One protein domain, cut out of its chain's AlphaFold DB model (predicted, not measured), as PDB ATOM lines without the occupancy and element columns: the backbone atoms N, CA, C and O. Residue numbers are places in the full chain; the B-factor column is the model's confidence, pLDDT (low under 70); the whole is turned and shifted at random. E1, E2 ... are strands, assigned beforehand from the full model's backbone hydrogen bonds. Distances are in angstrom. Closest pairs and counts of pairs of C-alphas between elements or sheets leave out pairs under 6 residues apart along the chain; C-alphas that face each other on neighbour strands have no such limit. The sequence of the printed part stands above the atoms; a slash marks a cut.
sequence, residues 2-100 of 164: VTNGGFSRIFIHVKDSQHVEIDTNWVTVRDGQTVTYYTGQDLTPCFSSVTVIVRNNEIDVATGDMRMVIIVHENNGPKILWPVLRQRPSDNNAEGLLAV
ATOM      1  N   VAL A   2     278.821 225.264 175.375       53.44
ATOM      2  CA  VAL A   2     278.249 224.226 176.250       53.44
ATOM      3  C   VAL A   2     276.794 224.056 175.838       53.44
ATOM      4  O   VAL A   2     276.018 225.007 175.909       53.44
ATOM      5  N   THR A   3     276.425 222.861 175.383       53.59
ATOM      6  CA  THR A   3     275.031 222.518 175.090       53.59
ATOM      7  C   THR A   3     274.198 222.694 176.363       53.59
ATOM      8  O   THR A   3     274.558 222.131 177.394       53.59
ATOM      9  N   ASN A   4     273.109 223.466 176.299       61.41
ATOM     10  CA  ASN A   4     272.277 223.844 177.455       61.41
ATOM     11  C   ASN A   4     273.017 224.681 178.519       61.41
ATOM     12  O   ASN A   4     272.833 224.481 179.718       61.41
ATOM     13  N   GLY A   5     273.877 225.610 178.092       71.94
ATOM     14  CA  GLY A   5     274.522 226.561 178.996       71.94
ATOM     15  C   GLY A   5     273.502 227.485 179.672       71.94
ATOM     16  O   GLY A   5     272.773 228.205 179.000       71.94
ATOM     17  N   GLY A   6     273.474 227.477 181.002       83.00
ATOM     18  CA  GLY A   6     272.655 228.362 181.826       83.00
ATOM     19  C   GLY A   6     273.028 228.228 183.299       83.00
ATOM     20  O   GLY A   6     273.907 227.439 183.657       83.00
ATOM     21  N   PHE A   7     272.390 229.013 184.161       91.12
ATOM     22  CA  PHE A   7     272.701 228.997 185.588       91.12
ATOM     23  C   PHE A   7     271.911 227.889 186.290       91.12
ATOM     24  O   PHE A   7     270.726 227.713 186.037       91.12
ATOM     25  N   SER A   8     272.534 227.146 187.202       90.75
ATOM     26  CA  SER A   8     271.808 226.235 188.103       90.75
ATOM     27  C   SER A   8     271.258 226.959 189.333       90.75
ATOM     28  O   SER A   8     270.309 226.495 189.965       90.75
ATOM     29  N   ARG A   9     271.863 228.104 189.666       93.62
ATOM     30  CA  ARG A   9     271.507 228.931 190.809       93.62
ATOM     31  C   ARG A   9     271.824 230.396 190.547       93.62
ATOM     32  O   ARG A   9     272.844 230.703 189.933       93.62
ATOM     33  N   ILE A  10     270.967 231.285 191.034       94.50
ATOM     34  CA  ILE A  10     271.136 232.735 190.954       94.50
ATOM     35  C   ILE A  10     270.952 233.327 192.351       94.50
ATOM     36  O   ILE A  10     269.971 233.032 193.030       94.50
ATOM     37  N   PHE A  11     271.890 234.181 192.757       93.31
ATOM     38  CA  PHE A  11     271.806 234.973 193.980       93.31
ATOM     39  C   PHE A  11     271.625 236.442 193.615       93.31
ATOM     40  O   PHE A  11     272.390 236.988 192.821       93.31
ATOM     41  N   ILE A  12     270.615 237.080 194.198       92.06
ATOM     42  CA  ILE A  12     270.304 238.493 193.993       92.06
ATOM     43  C   ILE A  12     270.444 239.187 195.338       92.06
ATOM     44  O   ILE A  12     269.646 238.957 196.246       92.06
ATOM     45  N   HIS A  13     271.453 240.039 195.454       90.69
ATOM     46  CA  HIS A  13     271.670 240.880 196.625       90.69
ATOM     47  C   HIS A  13     270.965 242.220 196.399       90.69
ATOM     48  O   HIS A  13     271.241 242.896 195.412       90.69
ATOM     49  N   VAL A  14     270.027 242.577 197.280       87.19
ATOM     50  CA  VAL A  14     269.222 243.808 197.154       87.19
ATOM     51  C   VAL A  14     269.704 244.877 198.136       87.19
ATOM     52  O   VAL A  14     269.880 246.034 197.769       87.19
ATOM     53  N   LYS A  15     269.929 244.485 199.393       83.25
ATOM     54  CA  LYS A  15     270.515 245.292 200.477       83.25
ATOM     55  C   LYS A  15     271.388 244.376 201.336       83.25
ATOM     56  O   LYS A  15     271.247 243.159 201.230       83.25
ATOM     57  N   ASP A  16     272.189 244.933 202.243       82.12
ATOM     58  CA  ASP A  16     273.126 244.187 203.105       82.12
ATOM     59  C   ASP A  16     272.525 242.919 203.734       82.12
ATOM     60  O   ASP A  16     273.161 241.869 203.788       82.12
ATOM     61  N   SER A  17     271.271 242.992 204.188       83.69
ATOM     62  CA  SER A  17     270.581 241.880 204.843       83.69
ATOM     63  C   SER A  17     269.446 241.259 204.025       83.69
ATOM     64  O   SER A  17     268.740 240.397 204.553       83.69
ATOM     65  N   GLN A  18     269.236 241.689 202.777       88.62
ATOM     66  CA  GLN A  18     268.139 241.218 201.930       88.62
ATOM     67  C   GLN A  18     268.669 240.575 200.647       88.62
ATOM     68  O   GLN A  18     269.290 241.243 199.816       88.62
ATOM     69  N   HIS A  19     268.390 239.283 200.476       90.88
ATOM     70  CA  HIS A  19     268.790 238.527 199.292       90.88
ATOM     71  C   HIS A  19     267.727 237.530 198.841       90.88
ATOM     72  O   HIS A  19     266.961 236.994 199.643       90.88
ATOM     73  N   VAL A  20     267.725 237.260 197.539       93.00
ATOM     74  CA  VAL A  20     266.909 236.228 196.903       93.00
ATOM     75  C   VAL A  20     267.845 235.165 196.343       93.00
ATOM     76  O   VAL A  20     268.722 235.470 195.539       93.00
ATOM     77  N   GLU A  21     267.663 233.923 196.770       94.62
ATOM     78  CA  GLU A  21     268.337 232.758 196.202       94.62
ATOM     79  C   GLU A  21     267.328 231.974 195.371       94.62
ATOM     80  O   GLU A  21     266.249 231.613 195.844       94.62
ATOM     81  N   ILE A  22     267.684 231.738 194.114       94.38
ATOM     82  CA  ILE A  22     266.847 231.052 193.141       94.38
ATOM     83  C   ILE A  22     267.595 229.815 192.686       94.38
ATOM     84  O   ILE A  22     268.660 229.910 192.077       94.38
ATOM     85  N   ASP A  23     267.009 228.664 192.968       93.19
ATOM     86  CA  ASP A  23     267.392 227.375 192.419       93.19
ATOM     87  C   ASP A  23     266.341 226.952 191.388       93.19
ATOM     88  O   ASP A  23     265.209 227.435 191.362       93.19
ATOM     89  N   THR A  24     266.695 225.996 190.544       89.44
ATOM     90  CA  THR A  24     265.767 225.363 189.598       89.44
ATOM     91  C   THR A  24     264.529 224.719 190.234       89.44
ATOM     92  O   THR A  24     263.557 224.461 189.524       89.44
ATOM     93  N   ASN A  25     264.550 224.438 191.543       87.19
ATOM     94  CA  ASN A  25     263.465 223.736 192.242       87.19
ATOM     95  C   ASN A  25     262.806 224.537 193.369       87.19
ATOM     96  O   ASN A  25     261.755 224.132 193.868       87.19
ATOM     97  N   TRP A  26     263.423 225.627 193.815       89.75
ATOM     98  CA  TRP A  26     262.959 226.383 194.970       89.75
ATOM     99  C   TRP A  26     263.450 227.822 194.916       89.75
ATOM    100  O   TRP A  26     264.441 228.147 194.262       89.75
ATOM    101  N   VAL A  27     262.767 228.680 195.664       92.31
ATOM    102  CA  VAL A  27     263.182 230.065 195.877       92.31
ATOM    103  C   VAL A  27     263.237 230.337 197.369       92.31
ATOM    104  O   VAL A  27     262.342 229.936 198.111       92.31
ATOM    105  N   THR A  28     264.283 231.023 197.810       92.44
ATOM    106  CA  THR A  28     264.398 231.510 199.181       92.44
ATOM    107  C   THR A  28     264.555 233.018 199.162       92.44
ATOM    108  O   THR A  28     265.389 233.554 198.438       92.44
ATOM    109  N   VAL A  29     263.771 233.707 199.985       91.50
ATOM    110  CA  VAL A  29     263.952 235.138 200.230       91.50
ATOM    111  C   VAL A  29     264.361 235.326 201.679       91.50
ATOM    112  O   VAL A  29     263.660 234.875 202.587       91.50
ATOM    113  N   ARG A  30     265.503 235.977 201.896       90.44
ATOM    114  CA  ARG A  30     265.938 236.417 203.219       90.44
ATOM    115  C   ARG A  30     265.713 237.914 203.356       90.44
ATOM    116  O   ARG A  30     266.155 238.674 202.500       90.44
ATOM    117  N   ASP A  31     265.097 238.314 204.461       88.12
ATOM    118  CA  ASP A  31     264.986 239.702 204.905       88.12
ATOM    119  C   ASP A  31     265.453 239.791 206.368       88.12
ATOM    120  O   ASP A  31     264.736 239.435 207.307       88.12
ATOM    121  N   GLY A  32     266.719 240.164 206.572       87.06
ATOM    122  CA  GLY A  32     267.338 240.156 207.895       87.06
ATOM    123  C   GLY A  32     267.541 238.736 208.423       87.06
ATOM    124  O   GLY A  32     268.277 237.935 207.845       87.06
ATOM    125  N   GLN A  33     266.905 238.428 209.552       86.94
ATOM    126  CA  GLN A  33     266.915 237.085 210.145       86.94
ATOM    127  C   GLN A  33     265.781 236.199 209.619       86.94
ATOM    128  O   GLN A  33     265.809 234.984 209.816       86.94
ATOM    129  N   THR A  34     264.788 236.786 208.952       87.00
ATOM    130  CA  THR A  34     263.647 236.050 208.422       87.00
ATOM    131  C   THR A  34     264.029 235.412 207.099       87.00
ATOM    132  O   THR A  34     264.486 236.088 206.181       87.00
ATOM    133  N   VAL A  35     263.826 234.103 206.999       88.31
ATOM    134  CA  VAL A  35     264.022 233.333 205.771       88.31
ATOM    135  C   VAL A  35     262.683 232.728 205.396       88.31
ATOM    136  O   VAL A  35     262.066 232.038 206.209       88.31
ATOM    137  N   THR A  36     262.231 232.973 204.173       87.81
ATOM    138  CA  THR A  36     261.033 232.331 203.640       87.81
ATOM    139  C   THR A  36     261.398 231.453 202.461       87.81
ATOM    140  O   THR A  36     262.080 231.889 201.536       87.81
ATOM    141  N   TYR A  37     260.948 230.205 202.532       87.50
ATOM    142  CA  TYR A  37     261.251 229.146 201.583       87.50
ATOM    143  C   TYR A  37     260.010 228.808 200.761       87.50
ATOM    144  O   TYR A  37     258.928 228.614 201.320       87.50
ATOM    145  N   TYR A  38     260.176 228.711 199.446       83.81
ATOM    146  CA  TYR A  38     259.093 228.480 198.502       83.81
ATOM    147  C   TYR A  38     259.375 227.249 197.645       83.81
ATOM    148  O   TYR A  38     260.292 227.233 196.823       83.81
ATOM    149  N   THR A  39     258.527 226.236 197.815       74.94
ATOM    150  CA  THR A  39     258.404 225.058 196.945       74.94
ATOM    151  C   THR A  39     256.951 224.935 196.522       74.94
ATOM    152  O   THR A  39     256.177 224.186 197.116       74.94
ATOM    153  N   GLY A  40     256.535 225.757 195.568       63.31
ATOM    154  CA  GLY A  40     255.143 225.824 195.142       63.31
ATOM    155  C   GLY A  40     254.929 226.872 194.060       63.31
ATOM    156  O   GLY A  40     255.793 227.716 193.824       63.31
ATOM    157  N   GLN A  41     253.781 226.783 193.396       65.50
ATOM    158  CA  GLN A  41     253.375 227.674 192.308       65.50
ATOM    159  C   GLN A  41     252.530 228.834 192.856       65.50
ATOM    160  O   GLN A  41     251.884 228.694 193.894       65.50
ATOM    161  N   ASP A  42     252.536 229.960 192.141       61.69
ATOM    162  CA  ASP A  42     251.651 231.117 192.332       61.69
ATOM    163  C   ASP A  42     251.724 231.778 193.713       61.69
ATOM    164  O   ASP A  42     250.721 232.126 194.337       61.69
ATOM    165  N   LEU A  43     252.951 232.002 194.184       67.44
ATOM    166  CA  LEU A  43     253.211 232.743 195.414       67.44
ATOM    167  C   LEU A  43     253.724 234.142 195.077       67.44
ATOM    168  O   LEU A  43     254.597 234.309 194.227       67.44
ATOM    169  N   THR A  44     253.173 235.144 195.764       68.75
ATOM    170  CA  THR A  44     253.535 236.567 195.648       68.75
ATOM    171  C   THR A  44     254.061 237.101 196.979       68.75
ATOM    172  O   THR A  44     253.432 237.952 197.613       68.75
ATOM    173  N   PRO A  45     255.195 236.594 197.483       65.31
ATOM    174  CA  PRO A  45     255.780 237.171 198.673       65.31
ATOM    175  C   PRO A  45     256.261 238.604 198.428       65.31
ATOM    176  O   PRO A  45     257.166 238.874 197.633       65.31
ATOM    177  N   CYS A  46     255.621 239.526 199.141       65.00
ATOM    178  CA  CYS A  46     255.969 240.935 199.177       65.00
ATOM    179  C   CYS A  46     256.728 241.216 200.476       65.00
ATOM    180  O   CYS A  46     256.189 241.042 201.570       65.00
ATOM    181  N   PHE A  47     257.980 241.639 200.344       70.06
ATOM    182  CA  PHE A  47     258.811 242.115 201.444       70.06
ATOM    183  C   PHE A  47     258.992 243.626 201.329       70.06
ATOM    184  O   PHE A  47     258.665 244.233 200.311       70.06
ATOM    185  N   SER A  48     259.554 244.240 202.370       73.56
ATOM    186  CA  SER A  48     259.682 245.700 202.486       73.56
ATOM    187  C   SER A  48     260.316 246.393 201.266       73.56
ATOM    188  O   SER A  48     259.976 247.539 200.979       73.56
ATOM    189  N   SER A  49     261.219 245.719 200.538       82.56
ATOM    190  CA  SER A  49     261.868 246.258 199.330       82.56
ATOM    191  C   SER A  49     262.015 245.294 198.154       82.56
ATOM    192  O   SER A  49     262.501 245.715 197.106       82.56
ATOM    193  N   VAL A  50     261.582 244.040 198.288       88.56
ATOM    194  CA  VAL A  50     261.626 243.062 197.198       88.56
ATOM    195  C   VAL A  50     260.285 242.358 197.073       88.56
ATOM    196  O   VAL A  50     259.703 241.909 198.059       88.56
ATOM    197  N   THR A  51     259.788 242.260 195.848       89.94
ATOM    198  CA  THR A  51     258.650 241.408 195.511       89.94
ATOM    199  C   THR A  51     259.163 240.268 194.659       89.94
ATOM    200  O   THR A  51     259.816 240.503 193.642       89.94
ATOM    201  N   VAL A  52     258.860 239.040 195.067       91.19
ATOM    202  CA  VAL A  52     259.143 237.853 194.262       91.19
ATOM    203  C   VAL A  52     257.815 237.234 193.859       91.19
ATOM    204  O   VAL A  52     256.916 237.127 194.684       91.19
ATOM    205  N   ILE A  53     257.661 236.863 192.591       90.00
ATOM    206  CA  ILE A  53     256.479 236.148 192.103       90.00
ATOM    207  C   ILE A  53     256.954 234.883 191.416       90.00
ATOM    208  O   ILE A  53     257.641 234.950 190.399       90.00
ATOM    209  N   VAL A  54     256.585 233.734 191.972       88.75
ATOM    210  CA  VAL A  54     256.979 232.429 191.437       88.75
ATOM    211  C   VAL A  54     255.833 231.872 190.602       88.75
ATOM    212  O   VAL A  54     254.757 231.603 191.133       88.75
ATOM    213  N   ARG A  55     256.067 231.697 189.301       87.00
ATOM    214  CA  ARG A  55     255.187 230.989 188.359       87.00
ATOM    215  C   ARG A  55     255.886 229.716 187.875       87.00
ATOM    216  O   ARG A  55     257.041 229.477 188.209       87.00
ATOM    217  N   ASN A  56     255.205 228.912 187.056       82.19
ATOM    218  CA  ASN A  56     255.721 227.611 186.602       82.19
ATOM    219  C   ASN A  56     257.127 227.678 185.990       82.19
ATOM    220  O   ASN A  56     258.022 226.973 186.448       82.19
ATOM    221  N   ASN A  57     257.318 228.535 184.983       87.69
ATOM    222  CA  ASN A  57     258.572 228.610 184.224       87.69
ATOM    223  C   ASN A  57     259.214 230.004 184.303       87.69
ATOM    224  O   ASN A  57     260.119 230.318 183.536       87.69
ATOM    225  N   GLU A  58     258.724 230.860 185.198       91.31
ATOM    226  CA  GLU A  58     259.187 232.237 185.342       91.31
ATOM    227  C   GLU A  58     259.145 232.665 186.805       91.31
ATOM    228  O   GLU A  58     258.167 232.426 187.513       91.31
ATOM    229  N   ILE A  59     260.196 233.349 187.238       92.88
ATOM    230  CA  ILE A  59     260.294 233.955 188.560       92.88
ATOM    231  C   ILE A  59     260.532 235.444 188.353       92.88
ATOM    232  O   ILE A  59     261.587 235.855 187.872       92.88
ATOM    233  N   ASP A  60     259.544 236.260 188.696       93.31
ATOM    234  CA  ASP A  60     259.689 237.710 188.713       93.31
ATOM    235  C   ASP A  60     260.350 238.142 190.019       93.31
ATOM    236  O   ASP A  60     259.919 237.743 191.098       93.31
ATOM    237  N   VAL A  61     261.348 239.014 189.921       93.00
ATOM    238  CA  VAL A  61     261.964 239.700 191.054       93.00
ATOM    239  C   VAL A  61     261.938 241.194 190.768       93.00
ATOM    240  O   VAL A  61     262.557 241.668 189.814       93.00
ATOM    241  N   ALA A  62     261.212 241.939 191.593       92.81
ATOM    242  CA  ALA A  62     261.121 243.389 191.511       92.81
ATOM    243  C   ALA A  62     261.713 244.032 192.769       92.81
ATOM    244  O   ALA A  62     261.414 243.607 193.885       92.81
ATOM    245  N   THR A  63     262.534 245.064 192.579       89.06
ATOM    246  CA  THR A  63     263.115 245.885 193.651       89.06
ATOM    247  C   THR A  63     263.149 247.340 193.200       89.06
ATOM    248  O   THR A  63     263.759 247.661 192.182       89.06
ATOM    249  N   GLY A  64     262.483 248.226 193.945       86.94
ATOM    250  CA  GLY A  64     262.286 249.609 193.508       86.94
ATOM    251  C   GLY A  64     261.557 249.666 192.162       86.94
ATOM    252  O   GLY A  64     260.454 249.139 192.031       86.94
ATOM    253  N   ASP A  65     262.185 250.285 191.167       88.31
ATOM    254  CA  ASP A  65     261.707 250.386 189.786       88.31
ATOM    255  C   ASP A  65     262.384 249.395 188.820       88.31
ATOM    256  O   ASP A  65     262.082 249.386 187.628       88.31
ATOM    257  N   MET A  66     263.267 248.528 189.322       89.50
ATOM    258  CA  MET A  66     263.878 247.460 188.541       89.50
ATOM    259  C   MET A  66     263.012 246.197 188.582       89.50
ATOM    260  O   MET A  66     262.546 245.774 189.644       89.50
ATOM    261  N   ARG A  67     262.872 245.532 187.430       92.56
ATOM    262  CA  ARG A  67     262.224 244.217 187.314       92.56
ATOM    263  C   ARG A  67     263.086 243.260 186.508       92.56
ATOM    264  O   ARG A  67     263.331 243.478 185.318       92.56
ATOM    265  N   MET A  68     263.474 242.162 187.139       93.12
ATOM    266  CA  MET A  68     264.151 241.038 186.507       93.12
ATOM    267  C   MET A  68     263.225 239.824 186.472       93.12
ATOM    268  O   MET A  68     262.484 239.570 187.416       93.12
ATOM    269  N   VAL A  69     263.276 239.069 185.381       94.50
ATOM    270  CA  VAL A  69     262.617 237.770 185.244       94.50
ATOM    271  C   VAL A  69     263.689 236.708 185.127       94.50
ATOM    272  O   VAL A  69     264.583 236.832 184.297       94.50
ATOM    273  N   ILE A  70     263.589 235.654 185.926       94.94
ATOM    274  CA  ILE A  70     264.364 234.434 185.738       94.94
ATOM    275  C   ILE A  70     263.475 233.424 185.026       94.94
ATOM    276  O   ILE A  70     262.470 232.985 185.583       94.94
ATOM    277  N   ILE A  71     263.832 233.066 183.798       93.62
ATOM    278  CA  ILE A  71     263.126 232.046 183.023       93.62
ATOM    279  C   ILE A  71     263.738 230.686 183.352       93.62
ATOM    280  O   ILE A  71     264.961 230.532 183.336       93.62
ATOM    281  N   VAL A  72     262.889 229.710 183.661       92.06
ATOM    282  CA  VAL A  72     263.282 228.332 183.960       92.06
ATOM    283  C   VAL A  72     263.043 227.482 182.718       92.06
ATOM    284  O   VAL A  72     261.902 227.298 182.293       92.06
ATOM    285  N   HIS A  73     264.120 226.956 182.142       90.31
ATOM    286  CA  HIS A  73     264.069 226.119 180.944       90.31
ATOM    287  C   HIS A  73     264.262 224.653 181.272       90.31
ATOM    288  O   HIS A  73     265.191 224.291 181.989       90.31
ATOM    289  N   GLU A  74     263.422 223.811 180.677       86.19
ATOM    290  CA  GLU A  74     263.463 222.356 180.805       86.19
ATOM    291  C   GLU A  74     263.463 221.730 179.402       86.19
ATOM    292  O   GLU A  74     262.416 221.431 178.836       86.19
ATOM    293  N   ASN A  75     264.653 221.561 178.814       71.06
ATOM    294  CA  ASN A  75     264.822 220.996 177.469       71.06
ATOM    295  C   ASN A  75     265.582 219.664 177.526       71.06
ATOM    296  O   ASN A  75     266.803 219.648 177.373       71.06
ATOM    297  N   ASN A  76     264.866 218.547 177.735       70.75
ATOM    298  CA  ASN A  76     265.393 217.165 177.706       70.75
ATOM    299  C   ASN A  76     266.725 216.956 178.467       70.75
ATOM    300  O   ASN A  76     267.531 216.091 178.123       70.75
ATOM    301  N   GLY A  77     266.956 217.759 179.502       77.38
ATOM    302  CA  GLY A  77     268.194 217.854 180.262       77.38
ATOM    303  C   GLY A  77     267.948 218.578 181.587       77.38
ATOM    304  O   GLY A  77     266.793 218.836 181.930       77.38
ATOM    305  N   PRO A  78     269.007 218.895 182.352       85.31
ATOM    306  CA  PRO A  78     268.867 219.630 183.602       85.31
ATOM    307  C   PRO A  78     268.144 220.957 183.383       85.31
ATOM    308  O   PRO A  78     268.376 221.634 182.378       85.31
ATOM    309  N   LYS A  79     267.296 221.333 184.344       89.00
ATOM    310  CA  LYS A  79     266.700 222.665 184.355       89.00
ATOM    311  C   LYS A  79     267.803 223.716 184.412       89.00
ATOM    312  O   LYS A  79     268.782 223.546 185.140       89.00
ATOM    313  N   ILE A  80     267.625 224.799 183.669       91.62
ATOM    314  CA  ILE A  80     268.525 225.951 183.707       91.62
ATOM    315  C   ILE A  80     267.740 227.227 183.981       91.62
ATOM    316  O   ILE A  80     266.580 227.361 183.594       91.62
ATOM    317  N   LEU A  81     268.396 228.168 184.645       93.75
ATOM    318  CA  LEU A  81     267.899 229.496 184.954       93.75
ATOM    319  C   LEU A  81     268.520 230.503 183.987       93.75
ATOM    320  O   LEU A  81     269.735 230.491 183.761       93.75
ATOM    321  N   TRP A  82     267.690 231.398 183.458       93.88
ATOM    322  CA  TRP A  82     268.114 232.450 182.543       93.88
ATOM    323  C   TRP A  82     267.603 233.826 182.996       93.88
ATOM    324  O   TRP A  82     266.393 234.065 182.957       93.88
ATOM    325  N   PRO A  83     268.484 234.732 183.458       94.31
ATOM    326  CA  PRO A  83     268.082 236.060 183.899       94.31
ATOM    327  C   PRO A  83     267.818 236.998 182.719       94.31
ATOM    328  O   PRO A  83     268.623 237.113 181.799       94.31
ATOM    329  N   VAL A  84     266.711 237.733 182.788       92.69
ATOM    330  CA  VAL A  84     266.309 238.745 181.809       92.69
ATOM    331  C   VAL A  84     265.893 240.014 182.541       92.69
ATOM    332  O   VAL A  84     264.931 240.018 183.312       92.69
ATOM    333  N   LEU A  85     266.581 241.121 182.276       91.50
ATOM    334  CA  LEU A  85     266.190 242.429 182.793       91.50
ATOM    335  C   LEU A  85     265.019 242.974 181.958       91.50
ATOM    336  O   LEU A  85     265.191 243.326 180.793       91.50
ATOM    337  N   ARG A  86     263.809 243.002 182.533       90.69
ATOM    338  CA  ARG A  86     262.582 243.455 181.849       90.69
ATOM    339  C   ARG A  86     262.337 244.948 182.019       90.69
ATOM    340  O   ARG A  86     261.833 245.586 181.102       90.69
ATOM    341  N   GLN A  87     262.689 245.488 183.179       90.56
ATOM    342  CA  GLN A  87     262.611 246.911 183.468       90.56
ATOM    343  C   GLN A  87     263.941 247.344 184.071       90.56
ATOM    344  O   GLN A  87     264.348 246.828 185.115       90.56
ATOM    345  N   ARG A  88     264.620 248.256 183.374       87.62
ATOM    346  CA  ARG A  88     265.818 248.917 183.890       87.62
ATOM    347  C   ARG A  88     265.410 249.914 184.977       87.62
ATOM    348  O   ARG A  88     264.317 250.474 184.866       87.62
ATOM    349  N   PRO A  89     266.267 250.146 185.980       86.19
ATOM    350  CA  PRO A  89     266.061 251.269 186.878       86.19
ATOM    351  C   PRO A  89     266.050 252.576 186.071       86.19
ATOM    352  O   PRO A  89     266.671 252.676 185.010       86.19
ATOM    353  N   SER A  90     265.306 253.563 186.559       84.50
ATOM    354  CA  SER A  90     265.151 254.880 185.928       84.50
ATOM    355  C   SER A  90     266.441 255.691 186.009       84.50
ATOM    356  O   SER A  90     266.699 256.542 185.157       84.50
ATOM    357  N   ASP A  91     267.257 255.409 187.024       82.44
ATOM    358  CA  ASP A  91     268.580 255.987 187.176       82.44
ATOM    359  C   ASP A  91     269.528 255.410 186.115       82.44
ATOM    360  O   ASP A  91     269.571 254.210 185.839       82.44
ATOM    361  N   ASN A  92     270.335 256.276 185.509       74.94
ATOM    362  CA  ASN A  92     271.255 255.915 184.427       74.94
ATOM    363  C   ASN A  92     272.574 255.282 184.911       74.94
ATOM    364  O   ASN A  92     273.534 255.202 184.149       74.94
ATOM    365  N   ASN A  93     272.631 254.856 186.171       78.56
ATOM    366  CA  ASN A  93     273.810 254.284 186.822       78.56
ATOM    367  C   ASN A  93     273.796 252.747 186.851       78.56
ATOM    368  O   ASN A  93     274.643 252.142 187.505       78.56
ATOM    369  N   ALA A  94     272.837 252.107 186.173       81.81
ATOM    370  CA  ALA A  94     272.801 250.658 186.060       81.81
ATOM    371  C   ALA A  94     274.037 250.142 185.318       81.81
ATOM    372  O   ALA A  94     274.215 250.380 184.123       81.81
ATOM    373  N   GLU A  95     274.862 249.378 186.024       83.00
ATOM    374  CA  GLU A  95     276.023 248.699 185.464       83.00
ATOM    375  C   GLU A  95     275.865 247.173 185.527       83.00
ATOM    376  O   GLU A  95     274.934 246.636 186.124       83.00
ATOM    377  N   GLY A  96     276.786 246.451 184.886       86.94
ATOM    378  CA  GLY A  96     276.783 244.988 184.836       86.94
ATOM    379  C   GLY A  96     276.273 244.411 183.516       86.94
ATOM    380  O   GLY A  96     275.827 245.126 182.622       86.94
ATOM    381  N   LEU A  97     276.403 243.089 183.373       88.69
ATOM    382  CA  LEU A  97     276.213 242.380 182.102       88.69
ATOM    383  C   LEU A  97     274.777 242.490 181.562       88.69
ATOM    384  O   LEU A  97     274.581 242.650 180.364       88.69
ATOM    385  N   LEU A  98     273.778 242.456 182.448       87.75
ATOM    386  CA  LEU A  98     272.359 242.543 182.077       87.75
ATOM    387  C   LEU A  98     271.908 243.972 181.733       87.75
ATOM    388  O   LEU A  98     270.853 244.157 181.128       87.75
ATOM    389  N   ALA A  99     272.691 244.981 182.121       86.44
ATOM    390  CA  ALA A  99     272.417 246.382 181.820       86.44
ATOM    391  C   ALA A  99     273.027 246.828 180.479       86.44
ATOM    392  O   ALA A  99     272.662 247.890 179.978       86.44
ATOM    393  N   VAL A 100     273.912 246.019 179.876       87.50
ATOM    394  CA  VAL A 100     274.582 246.343 178.608       87.50
ATOM    395  C   VAL A 100     273.565 246.521 177.489       87.50
ATOM    396  O   VAL A 100     272.683 245.689 177.272       87.50
TER     397      VAL A 100
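AT A GLANCE: This is residues 2 to 100 of the 164 residues of the protein "Uncharacterized LOC102295603" of Haplochromis burtoni (UniProt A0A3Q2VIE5). Two four-stranded antiparallel sheets lie partly face to face as a sandwich, with E1 to E4 as one layer and E5 to E8 as the other, E4 lying beyond the overlap at one side. The chain lays down one sheet strand by strand, then changes to the other through the long link from E4 to E5; residues 88 to 100 trail on after E8 without a named element. The printed part has 99 residues with eight named strands, E1 to E8 in chain order, and no named helix; the class is all strand. It is compact, with a radius of gyration of the C-alphas of 13.6 A, and spans 38 by 32 by 21 A.

HOW THE PARTS SIT: Begin with the sheet of E5, residues 50 to 54, E6, residues 58 to 63, E7, residues 66 to 73, and E8, residues 80 to 87, in that order across it. It is a meander, each strand the antiparallel neighbour of the one before, and from edge to edge its strands' lines turn by 50 degrees. Look for N 53 and O 60 at 2.8 A between E5 and E6, N 61 and O 68 at 2.8 A between E6 and E7, and N 69 and O 84 at 2.8 A in the E7 and E8 hairpin. The second meander has E1, residues 9 to 15, E2, residues 18 to 23, E3, residues 27 to 31, and E4, residues 34 to 38, with a turn of 33 degrees. Here N 12 and O 20 are 2.8 A apart, N 21 and O 28 are 2.8 A apart, and N 29 and O 36 are 2.9 A apart. In this sandwich, two sheets face to face, the strands of one stand at 23 degrees to those of the other. The closest C-alphas of E1 and E8 are Arg 9 and Leu 81, 6.9 A apart. Those of E1 and E6 are Val 14 and Thr 63, at 7.3 A. E2 and E5 are near each other, while E4 and E5 are only just apart, at 8.4 A.

IN THESE COORDINATES: Find C-alpha 9 at (271.507, 228.931, 190.809); from there E1 runs 19.0 A to C-alpha 15. E2 covers 16.8 A, E3 and E4 13.3 A each, E5 13.0 A and E6 16.5 A. E7 runs 22.7 A from C-alpha 66 at (263.878, 247.460, 188.541), and E8 runs 21.8 A to C-alpha 87 at (262.611, 246.911, 183.468).

THE WHOLE: The C-alphas farthest apart are those of Asn 76 and Asp 91, at 40.1 A. The printed part has no cut, and its one long link, E4 to E5, has 11 residues. Check the B-factor column: pLDDT is under 70 at residues 2 to 4 and 40 to 46, and the mean of the printed part is 85.2.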